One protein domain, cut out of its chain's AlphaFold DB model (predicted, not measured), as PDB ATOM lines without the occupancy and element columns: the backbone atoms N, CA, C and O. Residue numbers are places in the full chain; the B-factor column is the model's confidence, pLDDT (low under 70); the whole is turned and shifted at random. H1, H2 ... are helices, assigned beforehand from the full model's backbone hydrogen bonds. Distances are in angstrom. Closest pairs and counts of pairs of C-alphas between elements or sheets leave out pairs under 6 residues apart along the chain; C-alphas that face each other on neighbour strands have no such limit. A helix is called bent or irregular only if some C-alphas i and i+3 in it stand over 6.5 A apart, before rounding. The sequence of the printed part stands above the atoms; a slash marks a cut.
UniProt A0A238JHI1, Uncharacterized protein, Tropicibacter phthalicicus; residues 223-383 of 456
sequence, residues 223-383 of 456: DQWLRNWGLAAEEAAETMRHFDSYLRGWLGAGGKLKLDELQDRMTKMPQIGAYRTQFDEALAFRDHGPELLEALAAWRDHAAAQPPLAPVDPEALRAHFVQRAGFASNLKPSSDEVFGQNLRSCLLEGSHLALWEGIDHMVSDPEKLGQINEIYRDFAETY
ATOM      1  N   ASP A 223      88.958 -70.861 200.021       95.19
ATOM      2  CA  ASP A 223      89.180 -72.107 199.275       95.19
ATOM      3  C   ASP A 223      88.795 -72.033 197.789       95.19
ATOM      4  O   ASP A 223      89.225 -72.871 196.999       95.19
ATOM      5  N   GLN A 224      88.013 -71.033 197.383       94.44
ATOM      6  CA  GLN A 224      87.597 -70.863 195.991       94.44
ATOM      7  C   GLN A 224      88.597 -70.045 195.162       94.44
ATOM      8  O   GLN A 224      88.655 -70.224 193.938       94.44
ATOM      9  N   TRP A 225      89.405 -69.192 195.807       95.81
ATOM     10  CA  TRP A 225      90.333 -68.279 195.133       95.81
ATOM     11  C   TRP A 225      91.811 -68.461 195.527       95.81
ATOM     12  O   TRP A 225      92.682 -68.207 194.696       95.81
ATOM     13  N   LEU A 226      92.128 -68.987 196.716       97.19
ATOM     14  CA  LEU A 226      93.493 -69.362 197.124       97.19
ATOM     15  C   LEU A 226      93.874 -70.748 196.596       97.19
ATOM     16  O   LEU A 226      93.919 -71.731 197.333       97.19
ATOM     17  N   ARG A 227      94.137 -70.828 195.289       97.25
ATOM     18  CA  ARG A 227      94.355 -72.111 194.602       97.25
ATOM     19  C   ARG A 227      95.786 -72.629 194.643       97.25
ATOM     20  O   ARG A 227      95.972 -73.833 194.508       97.25
ATOM     21  N   ASN A 228      96.780 -71.764 194.833       98.56
ATOM     22  CA  ASN A 228      98.194 -72.146 194.851       98.56
ATOM     23  C   ASN A 228      98.956 -71.523 196.033       98.56
ATOM     24  O   ASN A 228      98.538 -70.510 196.599       98.56
ATOM     25  N   TRP A 229     100.065 -72.153 196.424       98.56
ATOM     26  CA  TRP A 229     100.837 -71.737 197.598       98.56
ATOM     27  C   TRP A 229     101.519 -70.374 197.456       98.56
ATOM     28  O   TRP A 229     101.677 -69.678 198.456       98.56
ATOM     29  N   GLY A 230     101.882 -69.966 196.238       98.56
ATOM     30  CA  GLY A 230     102.444 -68.642 195.977       98.56
ATOM     31  C   GLY A 230     101.448 -67.543 196.333       98.56
ATOM     32  O   GLY A 230     101.765 -66.646 197.107       98.56
ATOM     33  N   LEU A 231     100.209 -67.668 195.858       98.31
ATOM     34  CA  LEU A 231      99.126 -66.748 196.192       98.31
ATOM     35  C   LEU A 231      98.771 -66.783 197.686       98.31
ATOM     36  O   LEU A 231      98.491 -65.740 198.267       98.31
ATOM     37  N   ALA A 232      98.817 -67.957 198.327       98.50
ATOM     38  CA  ALA A 232      98.610 -68.072 199.773       98.50
ATOM     39  C   ALA A 232      99.689 -67.334 200.585       98.50
ATOM     40  O   ALA A 232      99.370 -66.731 201.610       98.50
ATOM     41  N   ALA A 233     100.945 -67.342 200.131       98.56
ATOM     42  CA  ALA A 233     102.023 -66.590 200.767       98.56
ATOM     43  C   ALA A 233     101.829 -65.069 200.619       98.56
ATOM     44  O   ALA A 233     101.982 -64.338 201.600       98.56
ATOM     45  N   GLU A 234     101.445 -64.601 199.426       98.38
ATOM     46  CA  GLU A 234     101.147 -63.185 199.157       98.38
ATOM     47  C   GLU A 234      99.925 -62.702 199.959       98.38
ATOM     48  O   GLU A 234      99.983 -61.662 200.616       98.38
ATOM     49  N   GLU A 235      98.843 -63.490 200.012       97.88
ATOM     50  CA  GLU A 235      97.672 -63.197 200.851       97.88
ATOM     51  C   GLU A 235      98.046 -63.057 202.320       97.88
ATOM     52  O   GLU A 235      97.621 -62.106 202.979       97.88
ATOM     53  N   ALA A 236      98.850 -63.988 202.833       97.88
ATOM     54  CA  ALA A 236      99.279 -63.971 204.218       97.88
ATOM     55  C   ALA A 236     100.124 -62.727 204.515       97.88
ATOM     56  O   ALA A 236      99.917 -62.075 205.539       97.88
ATOM     57  N   ALA A 237     101.040 -62.360 203.613       97.94
ATOM     58  CA  ALA A 237     101.859 -61.159 203.746       97.94
ATOM     59  C   ALA A 237     101.009 -59.876 203.766       97.94
ATOM     60  O   ALA A 237     101.213 -59.023 204.636       97.94
ATOM     61  N   GLU A 238     100.021 -59.763 202.877       96.50
ATOM     62  CA  GLU A 238      99.103 -58.621 202.830       96.50
ATOM     63  C   GLU A 238      98.200 -58.545 204.067       96.50
ATOM     64  O   GLU A 238      98.073 -57.488 204.699       96.50
ATOM     65  N   THR A 239      97.651 -59.682 204.498       96.19
ATOM     66  CA  THR A 239      96.855 -59.778 205.727       96.19
ATOM     67  C   THR A 239      97.686 -59.396 206.950       96.19
ATOM     68  O   THR A 239      97.219 -58.617 207.784       96.19
ATOM     69  N   MET A 240      98.936 -59.861 207.051       96.81
ATOM     70  CA  MET A 240      99.861 -59.459 208.115       96.81
ATOM     71  C   MET A 240     100.140 -57.959 208.095       96.81
ATOM     72  O   MET A 240     100.104 -57.328 209.148       96.81
ATOM     73  N   ARG A 241     100.414 -57.377 206.922       94.88
ATOM     74  CA  ARG A 241     100.696 -55.943 206.768       94.88
ATOM     75  C   ARG A 241      99.527 -55.099 207.271       94.88
ATOM     76  O   ARG A 241      99.733 -54.157 208.038       94.88
ATOM     77  N   HIS A 242      98.303 -55.457 206.882       91.50
ATOM     78  CA  HIS A 242      97.093 -54.812 207.387       91.50
ATOM     79  C   HIS A 242      96.940 -55.013 208.893       91.50
ATOM     80  O   HIS A 242      96.829 -54.034 209.630       91.50
ATOM     81  N   PHE A 243      96.995 -56.255 209.367       93.88
ATOM     82  CA  PHE A 243      96.781 -56.587 210.771       93.88
ATOM     83  C   PHE A 243      97.803 -55.922 211.708       93.88
ATOM     84  O   PHE A 243      97.415 -55.334 212.715       93.88
ATOM     85  N   ASP A 244      99.091 -55.933 211.355       94.44
ATOM     86  CA  ASP A 244     100.168 -55.284 212.116       94.44
ATOM     87  C   ASP A 244      99.956 -53.765 212.214       94.44
ATOM     88  O   ASP A 244     100.113 -53.180 213.290       94.44
ATOM     89  N   SER A 245      99.507 -53.119 211.131       90.44
ATOM     90  CA  SER A 245      99.168 -51.689 211.147       90.44
ATOM     91  C   SER A 245      98.081 -51.363 212.182       90.44
ATOM     92  O   SER A 245      98.188 -50.356 212.887       90.44
ATOM     93  N   TYR A 246      97.057 -52.213 212.320       89.81
ATOM     94  CA  TYR A 246      96.039 -52.058 213.366       89.81
ATOM     95  C   TYR A 246      96.606 -52.362 214.755       89.81
ATOM     96  O   TYR A 246      96.437 -51.566 215.682       89.81
ATOM     97  N   LEU A 247      97.313 -53.483 214.900       92.94
ATOM     98  CA  LEU A 247      97.822 -53.968 216.179       92.94
ATOM     99  C   LEU A 247      98.773 -52.962 216.843       92.94
ATOM    100  O   LEU A 247      98.626 -52.661 218.028       92.94
ATOM    101  N   ARG A 248      99.700 -52.363 216.084       92.06
ATOM    102  CA  ARG A 248     100.633 -51.341 216.599       92.06
ATOM    103  C   ARG A 248      99.924 -50.153 217.242       92.06
ATOM    104  O   ARG A 248     100.461 -49.550 218.169       92.06
ATOM    105  N   GLY A 249      98.717 -49.825 216.781       89.50
ATOM    106  CA  GLY A 249      97.895 -48.763 217.350       89.50
ATOM    107  C   GLY A 249      97.415 -49.034 218.780       89.50
ATOM    108  O   GLY A 249      97.077 -48.064 219.469       89.50
ATOM    109  N   TRP A 250      97.413 -50.301 219.206       89.62
ATOM    110  CA  TRP A 250      96.849 -50.800 220.466       89.62
ATOM    111  C   TRP A 250      97.884 -51.383 221.433       89.62
ATOM    112  O   TRP A 250      97.563 -51.643 222.593       89.62
ATOM    113  N   LEU A 251      99.134 -51.546 221.000       88.62
ATOM    114  CA  LEU A 251     100.217 -52.049 221.841       88.62
ATOM    115  C   LEU A 251     100.999 -50.926 222.549       88.62
ATOM    116  O   LEU A 251     100.963 -49.746 222.185       88.62
ATOM    117  N   GLY A 252     101.743 -51.313 223.588       89.12
ATOM    118  CA  GLY A 252     102.653 -50.434 224.325       89.12
ATOM    119  C   GLY A 252     101.967 -49.313 225.120       89.12
ATOM    120  O   GLY A 252     100.770 -49.350 225.410       89.12
ATOM    121  N   ALA A 253     102.747 -48.296 225.498       86.75
ATOM    122  CA  ALA A 253     102.264 -47.186 226.325       86.75
ATOM    123  C   ALA A 253     101.185 -46.336 225.625       86.75
ATOM    124  O   ALA A 253     100.240 -45.893 226.273       86.75
ATOM    125  N   GLY A 254     101.299 -46.142 224.305       87.88
ATOM    126  CA  GLY A 254     100.312 -45.401 223.515       87.88
ATOM    127  C   GLY A 254      98.966 -46.124 223.417       87.88
ATOM    128  O   GLY A 254      97.924 -45.494 223.582       87.88
ATOM    129  N   GLY A 255      98.978 -47.445 223.219       91.06
ATOM    130  CA  GLY A 255      97.764 -48.262 223.242       91.06
ATOM    131  C   GLY A 255      97.065 -48.244 224.601       91.06
ATOM    132  O   GLY A 255      95.850 -48.073 224.667       91.06
ATOM    133  N   LYS A 256      97.839 -48.319 225.696       92.69
ATOM    134  CA  LYS A 256      97.302 -48.186 227.060       92.69
ATOM    135  C   LYS A 256      96.582 -46.850 227.265       92.69
ATOM    136  O   LYS A 256      95.459 -46.849 227.749       92.69
ATOM    137  N   LEU A 257      97.195 -45.738 226.852       93.06
ATOM    138  CA  LEU A 257      96.573 -44.416 226.962       93.06
ATOM    139  C   LEU A 257      95.236 -44.354 226.209       93.06
ATOM    140  O   LEU A 257      94.250 -43.876 226.758       93.06
ATOM    141  N   LYS A 258      95.174 -44.892 224.983       92.12
ATOM    142  CA  LYS A 258      93.924 -44.947 224.206       92.12
ATOM    143  C   LYS A 258      92.843 -45.791 224.881       92.12
ATOM    144  O   LYS A 258      91.677 -45.415 224.839       92.12
ATOM    145  N   LEU A 259      93.210 -46.922 225.487       94.69
ATOM    146  CA  LEU A 259      92.276 -47.751 226.254       94.69
ATOM    147  C   LEU A 259      91.724 -46.995 227.466       94.69
ATOM    148  O   LEU A 259      90.515 -47.010 227.684       94.69
ATOM    149  N   ASP A 260      92.587 -46.296 228.208       95.44
ATOM    150  CA  ASP A 260      92.180 -45.471 229.349       95.44
ATOM    151  C   ASP A 260      91.244 -44.326 228.897       95.44
ATOM    152  O   ASP A 260      90.219 -44.068 229.531       95.44
ATOM    153  N   GLU A 261      91.531 -43.682 227.758       95.88
ATOM    154  CA  GLU A 261      90.669 -42.656 227.152       95.88
ATOM    155  C   GLU A 261      89.307 -43.207 226.700       95.88
ATOM    156  O   GLU A 261      88.276 -42.569 226.921       95.88
ATOM    157  N   LEU A 262      89.277 -44.384 226.067       95.06
ATOM    158  CA  LEU A 262      88.032 -45.046 225.666       95.06
ATOM    159  C   LEU A 262      87.194 -45.425 226.889       95.06
ATOM    160  O   LEU A 262      85.988 -45.178 226.903       95.06
ATOM    161  N   GLN A 263      87.833 -45.952 227.935       96.75
ATOM    162  CA  GLN A 263      87.185 -46.280 229.201       96.75
ATOM    163  C   GLN A 263      86.566 -45.036 229.854       96.75
ATOM    164  O   GLN A 263      85.407 -45.076 230.274       96.75
ATOM    165  N   ASP A 264      87.296 -43.918 229.897       97.00
ATOM    166  CA  ASP A 264      86.798 -42.637 230.414       97.00
ATOM    167  C   ASP A 264      85.610 -42.106 229.590       97.00
ATOM    168  O   ASP A 264      84.588 -41.703 230.154       97.00
ATOM    169  N   ARG A 265      85.683 -42.172 228.253       95.94
ATOM    170  CA  ARG A 265      84.571 -41.789 227.365       95.94
ATOM    171  C   ARG A 265      83.339 -42.659 227.569       95.94
ATOM    172  O   ARG A 265      82.241 -42.116 227.620       95.94
ATOM    173  N   MET A 266      83.499 -43.973 227.728       96.12
ATOM    174  CA  MET A 266      82.388 -44.875 228.042       96.12
ATOM    175  C   MET A 266      81.721 -44.519 229.371       96.12
ATOM    176  O   MET A 266      80.497 -44.548 229.469       96.12
ATOM    177  N   THR A 267      82.507 -44.161 230.389       96.06
ATOM    178  CA  THR A 267      81.972 -43.729 231.686       96.06
ATOM    179  C   THR A 267      81.231 -42.394 231.576       96.06
ATOM    180  O   THR A 267      80.175 -42.234 232.182       96.06
ATOM    181  N   LYS A 268      81.752 -41.443 230.793       96.25
ATOM    182  CA  LYS A 268      81.145 -40.113 230.606       96.25
ATOM    183  C   LYS A 268      79.947 -40.109 229.652       96.25
ATOM    184  O   LYS A 268      79.080 -39.250 229.781       96.25
ATOM    185  N   MET A 269      79.911 -41.024 228.684       95.56
ATOM    186  CA  MET A 269      78.919 -41.076 227.602       95.56
ATOM    187  C   MET A 269      78.430 -42.518 227.355       95.56
ATOM    188  O   MET A 269      78.613 -43.052 226.257       95.56
ATOM    189  N   PRO A 270      77.790 -43.167 228.346       94.69
ATOM    190  CA  PRO A 270      77.400 -44.579 228.264       94.69
ATOM    191  C   PRO A 270      76.363 -44.880 227.172       94.69
ATOM    192  O   PRO A 270      76.245 -46.020 226.731       94.69
ATOM    193  N   GLN A 271      75.617 -43.872 226.715       93.62
ATOM    194  CA  GLN A 271      74.631 -43.996 225.641       93.62
ATOM    195  C   GLN A 271      75.255 -44.158 224.245       93.62
ATOM    196  O   GLN A 271      74.565 -44.567 223.314       93.62
ATOM    197  N   ILE A 272      76.543 -43.837 224.072       90.44
ATOM    198  CA  ILE A 272      77.234 -43.960 222.785       90.44
ATOM    199  C   ILE A 272      77.831 -45.368 222.680       90.44
ATOM    200  O   ILE A 272      78.981 -45.606 223.053       90.44
ATOM    201  N   GLY A 273      77.046 -46.313 222.151       88.06
ATOM    202  CA  GLY A 273      77.447 -47.722 222.010       88.06
ATOM    203  C   GLY A 273      78.762 -47.938 221.246       88.06
ATOM    204  O   GLY A 273      79.493 -48.881 221.545       88.06
ATOM    205  N   ALA A 274      79.119 -47.022 220.336       88.62
ATOM    206  CA  ALA A 274      80.360 -47.077 219.564       88.62
ATOM    207  C   ALA A 274      81.626 -47.112 220.443       88.62
ATOM    208  O   ALA A 274      82.569 -47.826 220.112       88.62
ATOM    209  N   TYR A 275      81.649 -46.415 221.589       90.50
ATOM    210  CA  TYR A 275      82.813 -46.452 222.484       90.50
ATOM    211  C   TYR A 275      82.999 -47.820 223.134       90.50
ATOM    212  O   TYR A 275      84.131 -48.267 223.291       90.50
ATOM    213  N   ARG A 276      81.900 -48.513 223.461       90.94
ATOM    214  CA  ARG A 276      81.972 -49.876 223.994       90.94
ATOM    215  C   ARG A 276      82.530 -50.845 222.957       90.94
ATOM    216  O   ARG A 276      83.383 -51.653 223.301       90.94
ATOM    217  N   THR A 277      82.071 -50.744 221.711       88.50
ATOM    218  CA  THR A 277      82.577 -51.551 220.592       88.50
ATOM    219  C   THR A 277      84.077 -51.331 220.390       88.50
ATOM    220  O   THR A 277      84.829 -52.296 220.440       88.50
ATOM    221  N   GLN A 278      84.524 -50.074 220.278       88.75
ATOM    222  CA  GLN A 278      85.946 -49.738 220.115       88.75
ATOM    223  C   GLN A 278      86.805 -50.223 221.288       88.75
ATOM    224  O   GLN A 278      87.932 -50.669 221.094       88.75
ATOM    225  N   PHE A 279      86.283 -50.138 222.514       92.25
ATOM    226  CA  PHE A 279      86.979 -50.632 223.697       92.25
ATOM    227  C   PHE A 279      87.116 -52.159 223.691       92.25
ATOM    228  O   PHE A 279      88.212 -52.667 223.919       92.25
ATOM    229  N   ASP A 280      86.037 -52.892 223.394       91.12
ATOM    230  CA  ASP A 280      86.066 -54.357 223.289       91.12
ATOM    231  C   ASP A 280      87.025 -54.818 222.170       91.12
ATOM    232  O   ASP A 280      87.816 -55.737 222.378       91.12
ATOM    233  N   GLU A 281      87.022 -54.143 221.015       90.06
ATOM    234  CA  GLU A 281      87.970 -54.397 219.918       90.06
ATOM    235  C   GLU A 281      89.419 -54.162 220.356       90.06
ATOM    236  O   GLU A 281      90.284 -55.010 220.138       90.06
ATOM    237  N   ALA A 282      89.697 -53.035 221.014       91.19
ATOM    238  CA  ALA A 282      91.034 -52.708 221.499       91.19
ATOM    239  C   ALA A 282      91.554 -53.740 222.516       91.19
ATOM    240  O   ALA A 282      92.735 -54.094 222.483       91.19
ATOM    241  N   LEU A 283      90.679 -54.260 223.387       93.44
ATOM    242  CA  LEU A 283      91.013 -55.379 224.270       93.44
ATOM    243  C   LEU A 283      91.334 -56.647 223.470       93.44
ATOM    244  O   LEU A 283      92.362 -57.265 223.733       93.44
ATOM    245  N   ALA A 284      90.530 -56.994 222.460       93.50
ATOM    246  CA  ALA A 284      90.786 -58.158 221.612       93.50
ATOM    247  C   ALA A 284      92.152 -58.076 220.905       93.50
ATOM    248  O   ALA A 284      92.907 -59.049 220.909       93.50
ATOM    249  N   PHE A 285      92.524 -56.911 220.362       93.38
ATOM    250  CA  PHE A 285      93.855 -56.704 219.777       93.38
ATOM    251  C   PHE A 285      94.979 -56.830 220.799       93.38
ATOM    252  O   PHE A 285      95.990 -57.469 220.515       93.38
ATOM    253  N   ARG A 286      94.830 -56.220 221.976       93.56
ATOM    254  CA  ARG A 286      95.858 -56.276 223.018       93.56
ATOM    255  C   ARG A 286      96.076 -57.707 223.511       93.56
ATOM    256  O   ARG A 286      97.222 -58.114 223.675       93.56
ATOM    257  N   ASP A 287      94.987 -58.433 223.749       94.44
ATOM    258  CA  ASP A 287      95.017 -59.719 224.448       94.44
ATOM    259  C   ASP A 287      95.278 -60.897 223.498       94.44
ATOM    260  O   ASP A 287      95.941 -61.853 223.893       94.44
ATOM    261  N   HIS A 288      94.820 -60.819 222.244       95.31
ATOM    262  CA  HIS A 288      94.913 -61.924 221.276       95.31
ATOM    263  C   HIS A 288      95.670 -61.569 219.990       95.31
ATOM    264  O   HIS A 288      95.997 -62.450 219.195       95.31
ATOM    265  N   GLY A 289      95.953 -60.288 219.748       94.94
ATOM    266  CA  GLY A 289      96.571 -59.844 218.501       94.94
ATOM    267  C   GLY A 289      97.983 -60.387 218.265       94.94
ATOM    268  O   GLY A 289      98.239 -60.862 217.159       94.94
ATOM    269  N   PRO A 290      98.900 -60.378 219.253       96.19
ATOM    270  CA  PRO A 290     100.247 -60.919 219.066       96.19
ATOM    271  C   PRO A 290     100.266 -62.398 218.655       96.19
ATOM    272  O   PRO A 290     101.010 -62.760 217.751       96.19
ATOM    273  N   GLU A 291      99.409 -63.224 219.265       96.44
ATOM    274  CA  GLU A 291      99.282 -64.651 218.937       96.44
ATOM    275  C   GLU A 291      98.786 -64.853 217.498       96.44
ATOM    276  O   GLU A 291      99.348 -65.650 216.748       96.44
ATOM    277  N   LEU A 292      97.770 -64.091 217.073       96.31
ATOM    278  CA  LEU A 292      97.296 -64.156 215.692       96.31
ATOM    279  C   LEU A 292      98.366 -63.682 214.698       96.31
ATOM    280  O   LEU A 292      98.521 -64.289 213.643       96.31
ATOM    281  N   LEU A 293      99.113 -62.620 215.016       96.75
ATOM    282  CA  LEU A 293     100.186 -62.131 214.147       96.75
ATOM    283  C   LEU A 293     101.301 -63.176 213.983       96.75
ATOM    284  O   LEU A 293     101.792 -63.369 212.871       96.75
ATOM    285  N   GLU A 294     101.669 -63.872 215.060       97.50
ATOM    286  CA  GLU A 294     102.617 -64.990 215.012       97.50
ATOM    287  C   GLU A 294     102.087 -66.141 214.145       97.50
ATOM    288  O   GLU A 294     102.809 -66.661 213.295       97.50
ATOM    289  N   ALA A 295     100.805 -66.490 214.279       97.44
ATOM    290  CA  ALA A 295     100.182 -67.527 213.463       97.44
ATOM    291  C   ALA A 295     100.085 -67.157 211.972       97.44
ATOM    292  O   ALA A 295     100.324 -68.003 211.108       97.44
ATOM    293  N   LEU A 296      99.775 -65.896 211.654       97.50
ATOM    294  CA  LEU A 296      99.806 -65.378 210.283       97.50
ATOM    295  C   LEU A 296     101.228 -65.448 209.701       97.50
ATOM    296  O   LEU A 296     101.394 -65.861 208.554       97.50
ATOM    297  N   ALA A 297     102.253 -65.112 210.496       98.19
ATOM    298  CA  ALA A 297     103.653 -65.236 210.091       98.19
ATOM    299  C   ALA A 297     104.046 -66.691 209.812       98.19
ATOM    300  O   ALA A 297     104.624 -66.978 208.766       98.19
ATOM    301  N   ALA A 298     103.673 -67.613 210.704       98.25
ATOM    302  CA  ALA A 298     103.930 -69.037 210.526       98.25
ATOM    303  C   ALA A 298     103.248 -69.592 209.265       98.25
ATOM    304  O   ALA A 298     103.859 -70.369 208.533       98.25
ATOM    305  N   TRP A 299     102.010 -69.169 208.976       98.25
ATOM    306  CA  TRP A 299     101.306 -69.542 207.747       98.25
ATOM    307  C   TRP A 299     101.996 -69.001 206.490       98.25
ATOM    308  O   TRP A 299     102.246 -69.772 205.565       98.25
ATOM    309  N   ARG A 300     102.364 -67.712 206.471       98.44
ATOM    310  CA  ARG A 300     103.120 -67.104 205.364       98.44
ATOM    311  C   ARG A 300     104.412 -67.871 205.094       98.44
ATOM    312  O   ARG A 300     104.695 -68.213 203.949       98.44
ATOM    313  N   ASP A 301     105.186 -68.143 206.142       98.50
ATOM    314  CA  ASP A 301     106.479 -68.817 206.026       98.50
ATOM    315  C   ASP A 301     106.308 -70.271 205.568       98.50
ATOM    316  O   ASP A 301     107.076 -70.756 204.737       98.50
ATOM    317  N   HIS A 302     105.264 -70.955 206.049       98.50
ATOM    318  CA  HIS A 302     104.905 -72.288 205.578       98.50
ATOM    319  C   HIS A 302     104.533 -72.290 204.091       98.50
ATOM    320  O   HIS A 302     105.061 -73.115 203.349       98.50
ATOM    321  N   ALA A 303     103.671 -71.368 203.654       98.44
ATOM    322  CA  ALA A 303     103.242 -71.243 202.265       98.44
ATOM    323  C   ALA A 303     104.414 -70.896 201.332       98.44
ATOM    324  O   ALA A 303     104.585 -71.531 200.296       98.44
ATOM    325  N   ALA A 304     105.279 -69.960 201.739       98.38
ATOM    326  CA  ALA A 304     106.469 -69.564 200.985       98.38
ATOM    327  C   ALA A 304     107.512 -70.691 200.848       98.38
ATOM    328  O   ALA A 304     108.335 -70.661 199.934       98.38
ATOM    329  N   ALA A 305     107.490 -71.683 201.744       98.44
ATOM    330  CA  ALA A 305     108.346 -72.863 201.662       98.44
ATOM    331  C   ALA A 305     107.813 -73.947 200.702       98.44
ATOM    332  O   ALA A 305     108.549 -74.883 200.381       98.44
ATOM    333  N   GLN A 306     106.558 -73.850 200.248       98.62
ATOM    334  CA  GLN A 306     105.980 -74.779 199.275       98.62
ATOM    335  C   GLN A 306     106.305 -74.358 197.829       98.62
ATOM    336  O   GLN A 306     106.600 -73.190 197.568       98.62
ATOM    337  N   PRO A 307     106.224 -75.274 196.841       98.50
ATOM    338  CA  PRO A 307     106.294 -74.894 195.434       98.50
ATOM    339  C   PRO A 307     105.152 -73.920 195.081       98.50
ATOM    340  O   PRO A 307     103.989 -74.270 195.280       98.50
ATOM    341  N   PRO A 308     105.436 -72.730 194.518       98.44
ATOM    342  CA  PRO A 308     104.456 -71.644 194.430       98.44
ATOM    343  C   PRO A 308     103.229 -71.980 193.575       98.44
ATOM    344  O   PRO A 308     102.139 -71.512 193.871       98.44
ATOM    345  N   LEU A 309     103.383 -72.816 192.546       98.38
ATOM    346  CA  LEU A 309     102.285 -73.232 191.664       98.38
ATOM    347  C   LEU A 309     101.599 -74.533 192.108       98.38
ATOM    348  O   LEU A 309     100.641 -74.962 191.470       98.38
ATOM    349  N   ALA A 310     102.078 -75.192 193.168       98.31
ATOM    350  CA  ALA A 310     101.408 -76.382 193.679       98.31
ATOM    351  C   ALA A 310     100.071 -75.997 194.339       98.31
ATOM    352  O   ALA A 310      99.983 -74.927 194.952       98.31
ATOM    353  N   PRO A 311      99.037 -76.855 194.233       98.38
ATOM    354  CA  PRO A 311      97.747 -76.582 194.843       98.38
ATOM    355  C   PRO A 311      97.865 -76.489 196.367       98.38
ATOM    356  O   PRO A 311      98.593 -77.273 196.986       98.38
ATOM    357  N   VAL A 312      97.133 -75.545 196.964       98.31
ATOM    358  CA  VAL A 312      97.054 -75.411 198.427       98.31
ATOM    359  C   VAL A 312      96.351 -76.632 199.014       98.31
ATOM    360  O   VAL A 312      95.344 -77.089 198.474       98.31
ATOM    361  N   ASP A 313      96.855 -77.144 200.137       98.25
ATOM    362  CA  ASP A 313      96.160 -78.181 200.904       98.25
ATOM    363  C   ASP A 313      94.862 -77.607 201.519       98.25
ATOM    364  O   ASP A 313      94.934 -76.724 202.385       98.25
ATOM    365  N   PRO A 314      93.670 -78.106 201.129       97.38
ATOM    366  CA  PRO A 314      92.402 -77.600 201.644       97.38
ATOM    367  C   PRO A 314      92.229 -77.778 203.158       97.38
ATOM    368  O   PRO A 314      91.451 -77.045 203.771       97.38
ATOM    369  N   GLU A 315      92.886 -78.763 203.779       97.56
ATOM    370  CA  GLU A 315      92.815 -78.959 205.229       97.56
ATOM    371  C   GLU A 315      93.661 -77.928 205.975       97.56
ATOM    372  O   GLU A 315      93.147 -77.274 206.887       97.56
ATOM    373  N   ALA A 316      94.903 -77.716 205.535       97.75
ATOM    374  CA  ALA A 316      95.776 -76.680 206.076       97.75
ATOM    375  C   ALA A 316      95.157 -75.278 205.930       97.75
ATOM    376  O   ALA A 316      95.111 -74.515 206.899       97.75
ATOM    377  N   LEU A 317      94.594 -74.965 204.754       97.88
ATOM    378  CA  LEU A 317      93.908 -73.696 204.503       97.88
ATOM    379  C   LEU A 317      92.718 -73.496 205.451       97.88
ATOM    380  O   LEU A 317      92.573 -72.447 206.080       97.88
ATOM    381  N   ARG A 318      91.873 -74.521 205.605       97.12
ATOM    382  CA  ARG A 318      90.720 -74.467 206.511       97.12
ATOM    383  C   ARG A 318      91.156 -74.268 207.960       97.12
ATOM    384  O   ARG A 318      90.554 -73.458 208.658       97.12
ATOM    385  N   ALA A 319      92.187 -74.984 208.411       96.75
ATOM    386  CA  ALA A 319      92.724 -74.841 209.761       96.75
ATOM    387  C   ALA A 319      93.210 -73.404 210.022       96.75
ATOM    388  O   ALA A 319      92.873 -72.819 211.054       96.75
ATOM    389  N   HIS A 320      93.909 -72.806 209.053       97.25
ATOM    390  CA  HIS A 320      94.353 -71.416 209.125       97.25
ATOM    391  C   HIS A 320      93.180 -70.429 209.266       97.25
ATOM    392  O   HIS A 320      93.167 -69.578 210.161       97.25
ATOM    393  N   PHE A 321      92.144 -70.567 208.435       97.25
ATOM    394  CA  PHE A 321      90.980 -69.679 208.490       97.25
ATOM    395  C   PHE A 321      90.077 -69.914 209.710       97.25
ATOM    396  O   PHE A 321      89.459 -68.963 210.186       97.25
ATOM    397  N   VAL A 322      90.045 -71.117 210.295       96.44
ATOM    398  CA  VAL A 322      89.378 -71.365 211.590       96.44
ATOM    399  C   VAL A 322      90.021 -70.536 212.705       96.44
ATOM    400  O   VAL A 322      89.308 -69.928 213.504       96.44
ATOM    401  N   GLN A 323      91.353 -70.452 212.741       95.12
ATOM    402  CA  GLN A 323      92.057 -69.637 213.731       95.12
ATOM    403  C   GLN A 323      91.738 -68.142 213.567       95.12
ATOM    404  O   GLN A 323      91.422 -67.458 214.546       95.12
ATOM    405  N   ARG A 324      91.739 -67.645 212.323       96.62
ATOM    406  CA  ARG A 324      91.363 -66.257 212.003       96.62
ATOM    407  C   ARG A 324      89.913 -65.959 212.369       96.62
ATOM    408  O   ARG A 324      89.642 -64.917 212.965       96.62
ATOM    409  N   ALA A 325      88.995 -66.879 212.075       95.75
ATOM    410  CA  ALA A 325      87.589 -66.763 212.448       95.75
ATOM    411  C   ALA A 325      87.397 -66.710 213.973       95.75
ATOM    412  O   ALA A 325      86.571 -65.933 214.455       95.75
ATOM    413  N   GLY A 326      88.200 -67.467 214.730       95.19
ATOM    414  CA  GLY A 326      88.277 -67.379 216.188       95.19
ATOM    415  C   GLY A 326      88.547 -65.953 216.663       95.19
ATOM    416  O   GLY A 326      87.752 -65.394 217.415       95.19
ATOM    417  N   PHE A 327      89.604 -65.313 216.163       94.31
ATOM    418  CA  PHE A 327      89.876 -63.912 216.491       94.31
ATOM    419  C   PHE A 327      88.779 -62.962 215.989       94.31
ATOM    420  O   PHE A 327      88.321 -62.100 216.736       94.31
ATOM    421  N   ALA A 328      88.320 -63.129 214.746       93.50
ATOM    422  CA  ALA A 328      87.291 -62.284 214.143       93.50
ATOM    423  C   ALA A 328      85.957 -62.323 214.911       93.50
ATOM    424  O   ALA A 328      85.205 -61.352 214.867       93.50
ATOM    425  N   SER A 329      85.664 -63.406 215.639       92.31
ATOM    426  CA  SER A 329      84.495 -63.500 216.528       92.31
ATOM    427  C   SER A 329      84.570 -62.580 217.754       92.31
ATOM    428  O   SER A 329      83.531 -62.225 218.310       92.31
ATOM    429  N   ASN A 330      85.775 -62.137 218.129       89.75
ATOM    430  CA  ASN A 330      85.983 -61.132 219.172       89.75
ATOM    431  C   ASN A 330      85.836 -59.698 218.636       89.75
ATOM    432  O   ASN A 330      85.745 -58.756 219.422       89.75
ATOM    433  N   LEU A 331      85.799 -59.523 217.310       89.12
ATOM    434  CA  LEU A 331      85.548 -58.238 216.668       89.12
ATOM    435  C   LEU A 331      84.046 -58.087 216.431       89.12
ATOM    436  O   LEU A 331      83.428 -58.840 215.670       89.12
ATOM    437  N   LYS A 332      83.438 -57.098 217.085       83.12
ATOM    438  CA  LYS A 332      82.040 -56.756 216.825       83.12
ATOM    439  C   LYS A 332      81.926 -56.134 215.426       83.12
ATOM    440  O   LYS A 332      82.824 -55.410 215.013       83.12
ATOM    441  N   PRO A 333      80.825 -56.366 214.693       78.44
ATOM    442  CA  PRO A 333      80.525 -55.557 213.519       78.44
ATOM    443  C   PRO A 333      80.414 -54.091 213.958       78.44
ATOM    444  O   PRO A 333      79.543 -53.754 214.765       78.44
ATOM    445  N   SER A 334      81.314 -53.223 213.496       65.94
ATOM    446  CA  SER A 334      81.185 -51.788 213.738       65.94
ATOM    447  C   SER A 334      80.027 -51.242 212.907       65.94
ATOM    448  O   SER A 334      79.881 -51.587 211.738       65.94
ATOM    449  N   SER A 335      79.216 -50.360 213.494       52.78
ATOM    450  CA  SER A 335      78.187 -49.617 212.753       52.78
ATOM    451  C   SER A 335      78.786 -48.655 211.722       52.78
ATOM    452  O   SER A 335      78.112 -48.289 210.769       52.78
ATOM    453  N   ASP A 336      80.052 -48.256 211.900       56.22
ATOM    454  CA  ASP A 336      80.846 -47.614 210.853       56.22
ATOM    455  C   ASP A 336      81.338 -48.700 209.889       56.22
ATOM    456  O   ASP A 336      82.431 -49.253 210.049       56.22
ATOM    457  N   GLU A 337      80.493 -49.037 208.916       54.41
ATOM    458  CA  GLU A 337      80.736 -50.085 207.915       54.41
ATOM    459  C   GLU A 337      82.050 -49.880 207.145       54.41
ATOM    460  O   GLU A 337      82.677 -50.839 206.715       54.41
ATOM    461  N   VAL A 338      82.532 -48.640 207.044       53.59
ATOM    462  CA  VAL A 338      83.639 -48.263 206.154       53.59
ATOM    463  C   VAL A 338      85.022 -48.722 206.645       53.59
ATOM    464  O   VAL A 338      85.910 -48.939 205.824       53.59
ATOM    465  N   PHE A 339      85.248 -48.884 207.957       44.62
ATOM    466  CA  PHE A 339      86.597 -49.164 208.491       44.62
ATOM    467  C   PHE A 339      86.741 -50.514 209.206       44.62
ATOM    468  O   PHE A 339      87.783 -51.155 209.066       44.62
ATOM    469  N   GLY A 340      85.731 -50.958 209.965       48.84
ATOM    470  CA  GLY A 340      85.794 -52.223 210.715       48.84
ATOM    471  C   GLY A 340      85.487 -53.461 209.869       48.84
ATOM    472  O   GLY A 340      86.059 -54.527 210.115       48.84
ATOM    473  N   GLN A 341      84.659 -53.323 208.823       57.22
ATOM    474  CA  GLN A 341      84.423 -54.414 207.871       57.22
ATOM    475  C   GLN A 341      85.716 -54.798 207.146       57.22
ATOM    476  O   GLN A 341      85.963 -55.985 206.970       57.22
ATOM    477  N   ASN A 342      86.610 -53.848 206.853       73.50
ATOM    478  CA  ASN A 342      87.842 -54.150 206.121       73.50
ATOM    479  C   ASN A 342      88.730 -55.167 206.844       73.50
ATOM    480  O   ASN A 342      89.181 -56.121 206.214       73.50
ATOM    481  N   LEU A 343      88.958 -55.030 208.158       87.00
ATOM    482  CA  LEU A 343      89.805 -56.000 208.857       87.00
ATOM    483  C   LEU A 343      89.070 -57.304 209.159       87.00
ATOM    484  O   LEU A 343      89.638 -58.374 208.966       87.00
ATOM    485  N   ARG A 344      87.824 -57.241 209.642       90.25
ATOM    486  CA  ARG A 344      87.077 -58.462 209.960       90.25
ATOM    487  C   ARG A 344      86.853 -59.308 208.705       90.25
ATOM    488  O   ARG A 344      87.088 -60.512 208.759       90.25
ATOM    489  N   SER A 345      86.454 -58.696 207.589       89.06
ATOM    490  CA  SER A 345      86.326 -59.385 206.301       89.06
ATOM    491  C   SER A 345      87.681 -59.855 205.796       89.06
ATOM    492  O   SER A 345      87.783 -61.011 205.412       89.06
ATOM    493  N   CYS A 346      88.749 -59.056 205.921       91.06
ATOM    494  CA  CYS A 346      90.105 -59.529 205.636       91.06
ATOM    495  C   CYS A 346      90.425 -60.806 206.425       91.06
ATOM    496  O   CYS A 346      90.839 -61.790 205.835       91.06
ATOM    497  N   LEU A 347      90.153 -60.875 207.729       92.88
ATOM    498  CA  LEU A 347      90.408 -62.082 208.523       92.88
ATOM    499  C   LEU A 347      89.541 -63.282 208.113       92.88
ATOM    500  O   LEU A 347      90.024 -64.408 208.188       92.88
ATOM    501  N   LEU A 348      88.298 -63.073 207.687       93.19
ATOM    502  CA  LEU A 348      87.382 -64.162 207.330       93.19
ATOM    503  C   LEU A 348      87.539 -64.650 205.884       93.19
ATOM    504  O   LEU A 348      87.441 -65.846 205.628       93.19
ATOM    505  N   GLU A 349      87.774 -63.730 204.957       93.75
ATOM    506  CA  GLU A 349      87.711 -63.943 203.508       93.75
ATOM    507  C   GLU A 349      89.087 -63.846 202.843       93.75
ATOM    508  O   GLU A 349      89.240 -64.266 201.701       93.75
ATOM    509  N   GLY A 350      90.082 -63.308 203.551       94.31
ATOM    510  CA  GLY A 350      91.424 -63.016 203.055       94.31
ATOM    511  C   GLY A 350      91.581 -61.617 202.461       94.31
ATOM    512  O   GLY A 350      90.614 -60.881 202.276       94.31
ATOM    513  N   SER A 351      92.822 -61.245 202.142       95.06
ATOM    514  CA  SER A 351      93.167 -59.939 201.547       95.06
ATOM    515  C   SER A 351      92.963 -59.875 200.022       95.06
ATOM    516  O   SER A 351      93.732 -59.218 199.324       95.06
ATOM    517  N   HIS A 352      91.936 -60.537 199.477       95.06
ATOM    518  CA  HIS A 352      91.728 -60.632 198.024       95.06
ATOM    519  C   HIS A 352      91.607 -59.261 197.334       95.06
ATOM    520  O   HIS A 352      92.167 -59.079 196.260       95.06
ATOM    521  N   LEU A 353      90.949 -58.272 197.954       92.56
ATOM    522  CA  LEU A 353      90.848 -56.918 197.389       92.56
ATOM    523  C   LEU A 353      92.218 -56.238 197.263       92.56
ATOM    524  O   LEU A 353      92.514 -55.662 196.224       92.56
ATOM    525  N   ALA A 354      93.074 -56.362 198.280       93.44
ATOM    526  CA  ALA A 354      94.413 -55.773 198.261       93.44
ATOM    527  C   ALA A 354      95.320 -56.452 197.225       93.44
ATOM    528  O   ALA A 354      96.079 -55.787 196.524       93.44
ATOM    529  N   LEU A 355      95.207 -57.779 197.088       96.06
ATOM    530  CA  LEU A 355      95.906 -58.517 196.037       96.06
ATOM    531  C   LEU A 355      95.425 -58.092 194.647       96.06
ATOM    532  O   LEU A 355      96.248 -57.906 193.754       96.06
ATOM    533  N   TRP A 356      94.113 -57.903 194.468       95.25
ATOM    534  CA  TRP A 356      93.552 -57.393 193.221       95.25
ATOM    535  C   TRP A 356      94.075 -55.991 192.899       95.25
ATOM    536  O   TRP A 356      94.589 -55.798 191.805       95.25
ATOM    537  N   GLU A 357      94.026 -55.044 193.838       93.12
ATOM    538  CA  GLU A 357      94.596 -53.693 193.673       93.12
ATOM    539  C   GLU A 357      96.084 -53.727 193.279       93.12
ATOM    540  O   GLU A 357      96.559 -52.878 192.527       93.12
ATOM    541  N   GLY A 358      96.833 -54.733 193.741       94.88
ATOM    542  CA  GLY A 358      98.229 -54.934 193.354       94.88
ATOM    543  C   GLY A 358      98.431 -55.319 191.883       94.88
ATOM    544  O   GLY A 358      99.502 -55.064 191.329       94.88
ATOM    545  N   ILE A 359      97.423 -55.911 191.232       96.12
ATOM    546  CA  ILE A 359      97.535 -56.466 189.871       96.12
ATOM    547  C   ILE A 359      96.529 -55.900 188.859       96.12
ATOM    548  O   ILE A 359      96.685 -56.138 187.662       96.12
ATOM    549  N   ASP A 360      95.514 -55.156 189.291       94.44
ATOM    550  CA  ASP A 360      94.380 -54.732 188.461       94.44
ATOM    551  C   ASP A 360      94.801 -53.922 187.230       94.44
ATOM    552  O   ASP A 360      94.279 -54.127 186.134       94.44
ATOM    553  N   HIS A 361      95.799 -53.056 187.375       93.56
ATOM    554  CA  HIS A 361      96.368 -52.248 186.309       93.56
ATOM    555  C   HIS A 361      97.062 -53.096 185.234       93.56
ATOM    556  O   HIS A 361      97.133 -52.667 184.084       93.56
ATOM    557  N   MET A 362      97.571 -54.286 185.581       95.25
ATOM    558  CA  MET A 362      98.117 -55.241 184.609       95.25
ATOM    559  C   MET A 362      97.000 -56.012 183.904       95.25
ATOM    560  O   MET A 362      97.110 -56.279 182.713       95.25
ATOM    561  N   VAL A 363      95.917 -56.346 184.614       93.56
ATOM    562  CA  VAL A 363      94.761 -57.066 184.044       93.56
ATOM    563  C   VAL A 363      93.931 -56.161 183.123       93.56
ATOM    564  O   VAL A 363      93.377 -56.605 182.115       93.56
ATOM    565  N   SER A 364      93.851 -54.874 183.458       91.50
ATOM    566  CA  SER A 364      93.059 -53.881 182.726       91.50
ATOM    567  C   SER A 364      93.719 -53.454 181.412       91.50
ATOM    568  O   SER A 364      93.025 -53.002 180.503       91.50
ATOM    569  N   ASP A 365      95.037 -53.630 181.301       92.56
ATOM    570  CA  ASP A 365      95.868 -53.225 180.172       92.56
ATOM    571  C   ASP A 365      96.288 -54.461 179.348       92.56
ATOM    572  O   ASP A 365      97.140 -55.236 179.793       92.56
ATOM    573  N   PRO A 366      95.718 -54.672 178.142       90.25
ATOM    574  CA  PRO A 366      96.037 -55.832 177.310       90.25
ATOM    575  C   PRO A 366      97.536 -56.009 177.022       90.25
ATOM    576  O   PRO A 366      97.991 -57.139 176.859       90.25
ATOM    577  N   GLU A 367      98.320 -54.925 176.995       93.69
ATOM    578  CA  GLU A 367      99.767 -54.982 176.744       93.69
ATOM    579  C   GLU A 367     100.560 -55.496 177.960       93.69
ATOM    580  O   GLU A 367     101.686 -55.986 177.823       93.69
ATOM    581  N   LYS A 368      99.977 -55.407 179.160       95.19
ATOM    582  CA  LYS A 368     100.590 -55.853 180.420       95.19
ATOM    583  C   LYS A 368     100.076 -57.196 180.903       95.19
ATOM    584  O   LYS A 368     100.678 -57.767 181.808       95.19
ATOM    585  N   LEU A 369      99.032 -57.738 180.287       93.56
ATOM    586  CA  LEU A 369      98.418 -58.990 180.718       93.56
ATOM    587  C   LEU A 369      99.427 -60.153 180.795       93.56
ATOM    588  O   LEU A 369      99.402 -60.938 181.740       93.56
ATOM    589  N   GLY A 370     100.368 -60.224 179.847       94.31
ATOM    590  CA  GLY A 370     101.441 -61.229 179.834       94.31
ATOM    591  C   GLY A 370     102.533 -61.037 180.897       94.31
ATOM    592  O   GLY A 370     103.420 -61.877 181.007       94.31
ATOM    593  N   GLN A 371     102.498 -59.939 181.659       96.69
ATOM    594  CA  GLN A 371     103.450 -59.624 182.733       96.69
ATOM    595  C   GLN A 371     102.952 -60.092 184.107       96.69
ATOM    596  O   GLN A 371     103.706 -60.054 185.079       96.69
ATOM    597  N   ILE A 372     101.693 -60.533 184.198       96.94
ATOM    598  CA  ILE A 372     101.117 -61.047 185.438       96.94
ATOM    599  C   ILE A 372     101.866 -62.317 185.834       96.94
ATOM    600  O   ILE A 372     101.974 -63.264 185.053       96.94
ATOM    601  N   ASN A 373     102.382 -62.338 187.064       97.81
ATOM    602  CA  ASN A 373     103.032 -63.521 187.606       97.81
ATOM    603  C   ASN A 373     102.029 -64.685 187.644       97.81
ATOM    604  O   ASN A 373     100.887 -64.519 188.070       97.81
ATOM    605  N   GLU A 374     102.471 -65.863 187.208       97.88
ATOM    606  CA  GLU A 374     101.649 -67.062 187.054       97.88
ATOM    607  C   GLU A 374     100.883 -67.448 188.332       97.88
ATOM    608  O   GLU A 374      99.754 -67.924 188.234       97.88
ATOM    609  N   ILE A 375     101.415 -67.138 189.525       98.31
ATOM    610  CA  ILE A 375     100.712 -67.370 190.803       98.31
ATOM    611  C   ILE A 375      99.368 -66.625 190.895       98.31
ATOM    612  O   ILE A 375      98.468 -67.069 191.607       98.31
ATOM    613  N   TYR A 376      99.213 -65.508 190.175       98.06
ATOM    614  CA  TYR A 376      98.008 -64.679 190.168       98.06
ATOM    615  C   TYR A 376      97.037 -65.021 189.040       98.06
ATOM    616  O   TYR A 376      95.939 -64.473 189.036       98.06
ATOM    617  N   ARG A 377      97.397 -65.879 188.076       96.44
ATOM    618  CA  ARG A 377      96.605 -66.061 186.848       96.44
ATOM    619  C   ARG A 377      95.176 -66.523 187.136       96.44
ATOM    620  O   ARG A 377      94.231 -65.818 186.792       96.44
ATOM    621  N   ASP A 378      95.031 -67.641 187.845       96.06
ATOM    622  CA  ASP A 378      93.724 -68.192 188.231       96.06
ATOM    623  C   ASP A 378      92.921 -67.218 189.103       96.06
ATOM    624  O   ASP A 378      91.700 -67.116 188.981       96.06
ATOM    625  N   PHE A 379      93.603 -66.487 189.990       97.38
ATOM    626  CA  PHE A 379      92.980 -65.484 190.848       97.38
ATOM    627  C   PHE A 379      92.429 -64.314 190.035       97.38
ATOM    628  O   PHE A 379      91.260 -63.966 190.184       97.38
ATOM    629  N   ALA A 380      93.245 -63.746 189.148       96.75
ATOM    630  CA  ALA A 380      92.866 -62.639 188.286       96.75
ATOM    631  C   ALA A 380      91.703 -63.023 187.367       96.75
ATOM    632  O   ALA A 380      90.771 -62.242 187.206       96.75
ATOM    633  N   GLU A 381      91.721 -64.237 186.814       95.88
ATOM    634  CA  GLU A 381      90.623 -64.772 186.010       95.88
ATOM    635  C   GLU A 381      89.342 -64.921 186.836       95.88
ATOM    636  O   GLU A 381      88.292 -64.401 186.456       95.88
ATOM    637  N   THR A 382      89.431 -65.544 188.013       95.31
ATOM    638  CA  THR A 382      88.279 -65.732 188.904       95.31
ATOM    639  C   THR A 382      87.693 -64.385 189.350       95.31
ATOM    640  O   THR A 382      86.477 -64.228 189.440       95.31
ATOM    641  N   TYR A 383      88.544 -63.391 189.615       95.31
ATOM    642  CA  TYR A 383      88.123 -62.052 190.029       95.31
ATOM    643  C   TYR A 383      87.521 -61.241 188.874       95.31
ATOM    644  O   TYR A 383      86.522 -60.539 189.055       95.31
TER     645      TYR A 383
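What this domain is: This is residues 223 to 383 of the 456 residues of an uncharacterized protein of Tropicibacter phthalicicus (UniProt A0A238JHI1). An up-and-down bundle of four helical rods, H1, H3b, H4 and H5, each running against the one before it in the chain, makes the body. At one end the bent helix H3 turns away into H3a, which pairs with H2 as a helical hairpin; at the other end sit H6 and H7, steeply tilted or about perpendicular to H1. The printed part has 161 residues, with seven named helices, H1 to H7 in order, and no named strand; the class is all helix. It is only just compact, close to loose, with a radius of gyration of the C-alphas of 18.1 A, and elongated, spanning 58 by 31 by 25 A.

How they stand to each other: H3, residues 273 to 304, was assigned as one helix by its hydrogen bonds but is bent: C-alphas 287 and 290 are 7.6 A apart, and its arms H3a, residues 273 to 287, and H3b, residues 290 to 304, stand at a steep tilt of 62 degrees. H1, residues 229 to 248, is the hub, touching four helices. H1 and H3b touch at a shallow tilt of 21 degrees, opposite ways; their closest C-alphas, Ala 233 and Arg 300, are 4.8 A apart. H4, residues 314 to 328, forms a hairpin with H3b, with C-alphas of Leu 292 and Arg 324 closest at 7.3 A. H5, residues 337 to 349, forms a hairpin with H4, at a shallow tilt of 32 degrees, only just short of steep; with residues 344 to 348 alone it touches H4, closest at the C-alphas of Arg 324 and Leu 347, 5.5 A. H5 touches H1 with residues 343 to 347 alone, closest at the C-alphas of Thr 239 and Cys 346, 6.8 A. H1 and H4 are apart, as are H3b and H5. H2, residues 252 to 268, forms a hairpin with H3a, closest at the C-alphas of Met 266 and Tyr 275, 5.8 A. H6, residues 352 to 364, touches H1 at a steep tilt of 57 degrees, closest at the C-alphas of Glu 235 and Leu 355, 6.9 A. H7, residues 374 to 383, touches H6 about perpendicular, at 84 degrees, with C-alphas of Trp 356 and Ala 380 closest at 7.2 A; H1 and H7 only just touch, only at their ends, with 3 pairs of C-alphas within 8 A. Every O i to N i+4 pair is within hydrogen-bond range in H1, H2, H3a, H3b and H4, against 6 of 9 in H5, 7 of 9 in H6 and 4 of 6 in H7.

Where its parts are: H1 runs 27.9 A from C-alpha 229 at (100.837, -71.737, 197.598), H2 24.7 A, H3a 21.4 A, H3b 21.0 A and H4 20.4 A. H7 ends at C-alpha 383, (88.123, -62.052, 190.029). H6 and H7 are irregular: C-alphas 358 and 361 are 7.8 A apart, and C-alphas 375 and 378 are 7.5 A apart.

The domain as a whole: The two C-alphas farthest apart, Lys 268 and Glu 367, are 58.9 A apart. The printed part has no cut and no long link. Residues 334 to 341 have pLDDT under 70; the mean of the printed part is 92.5.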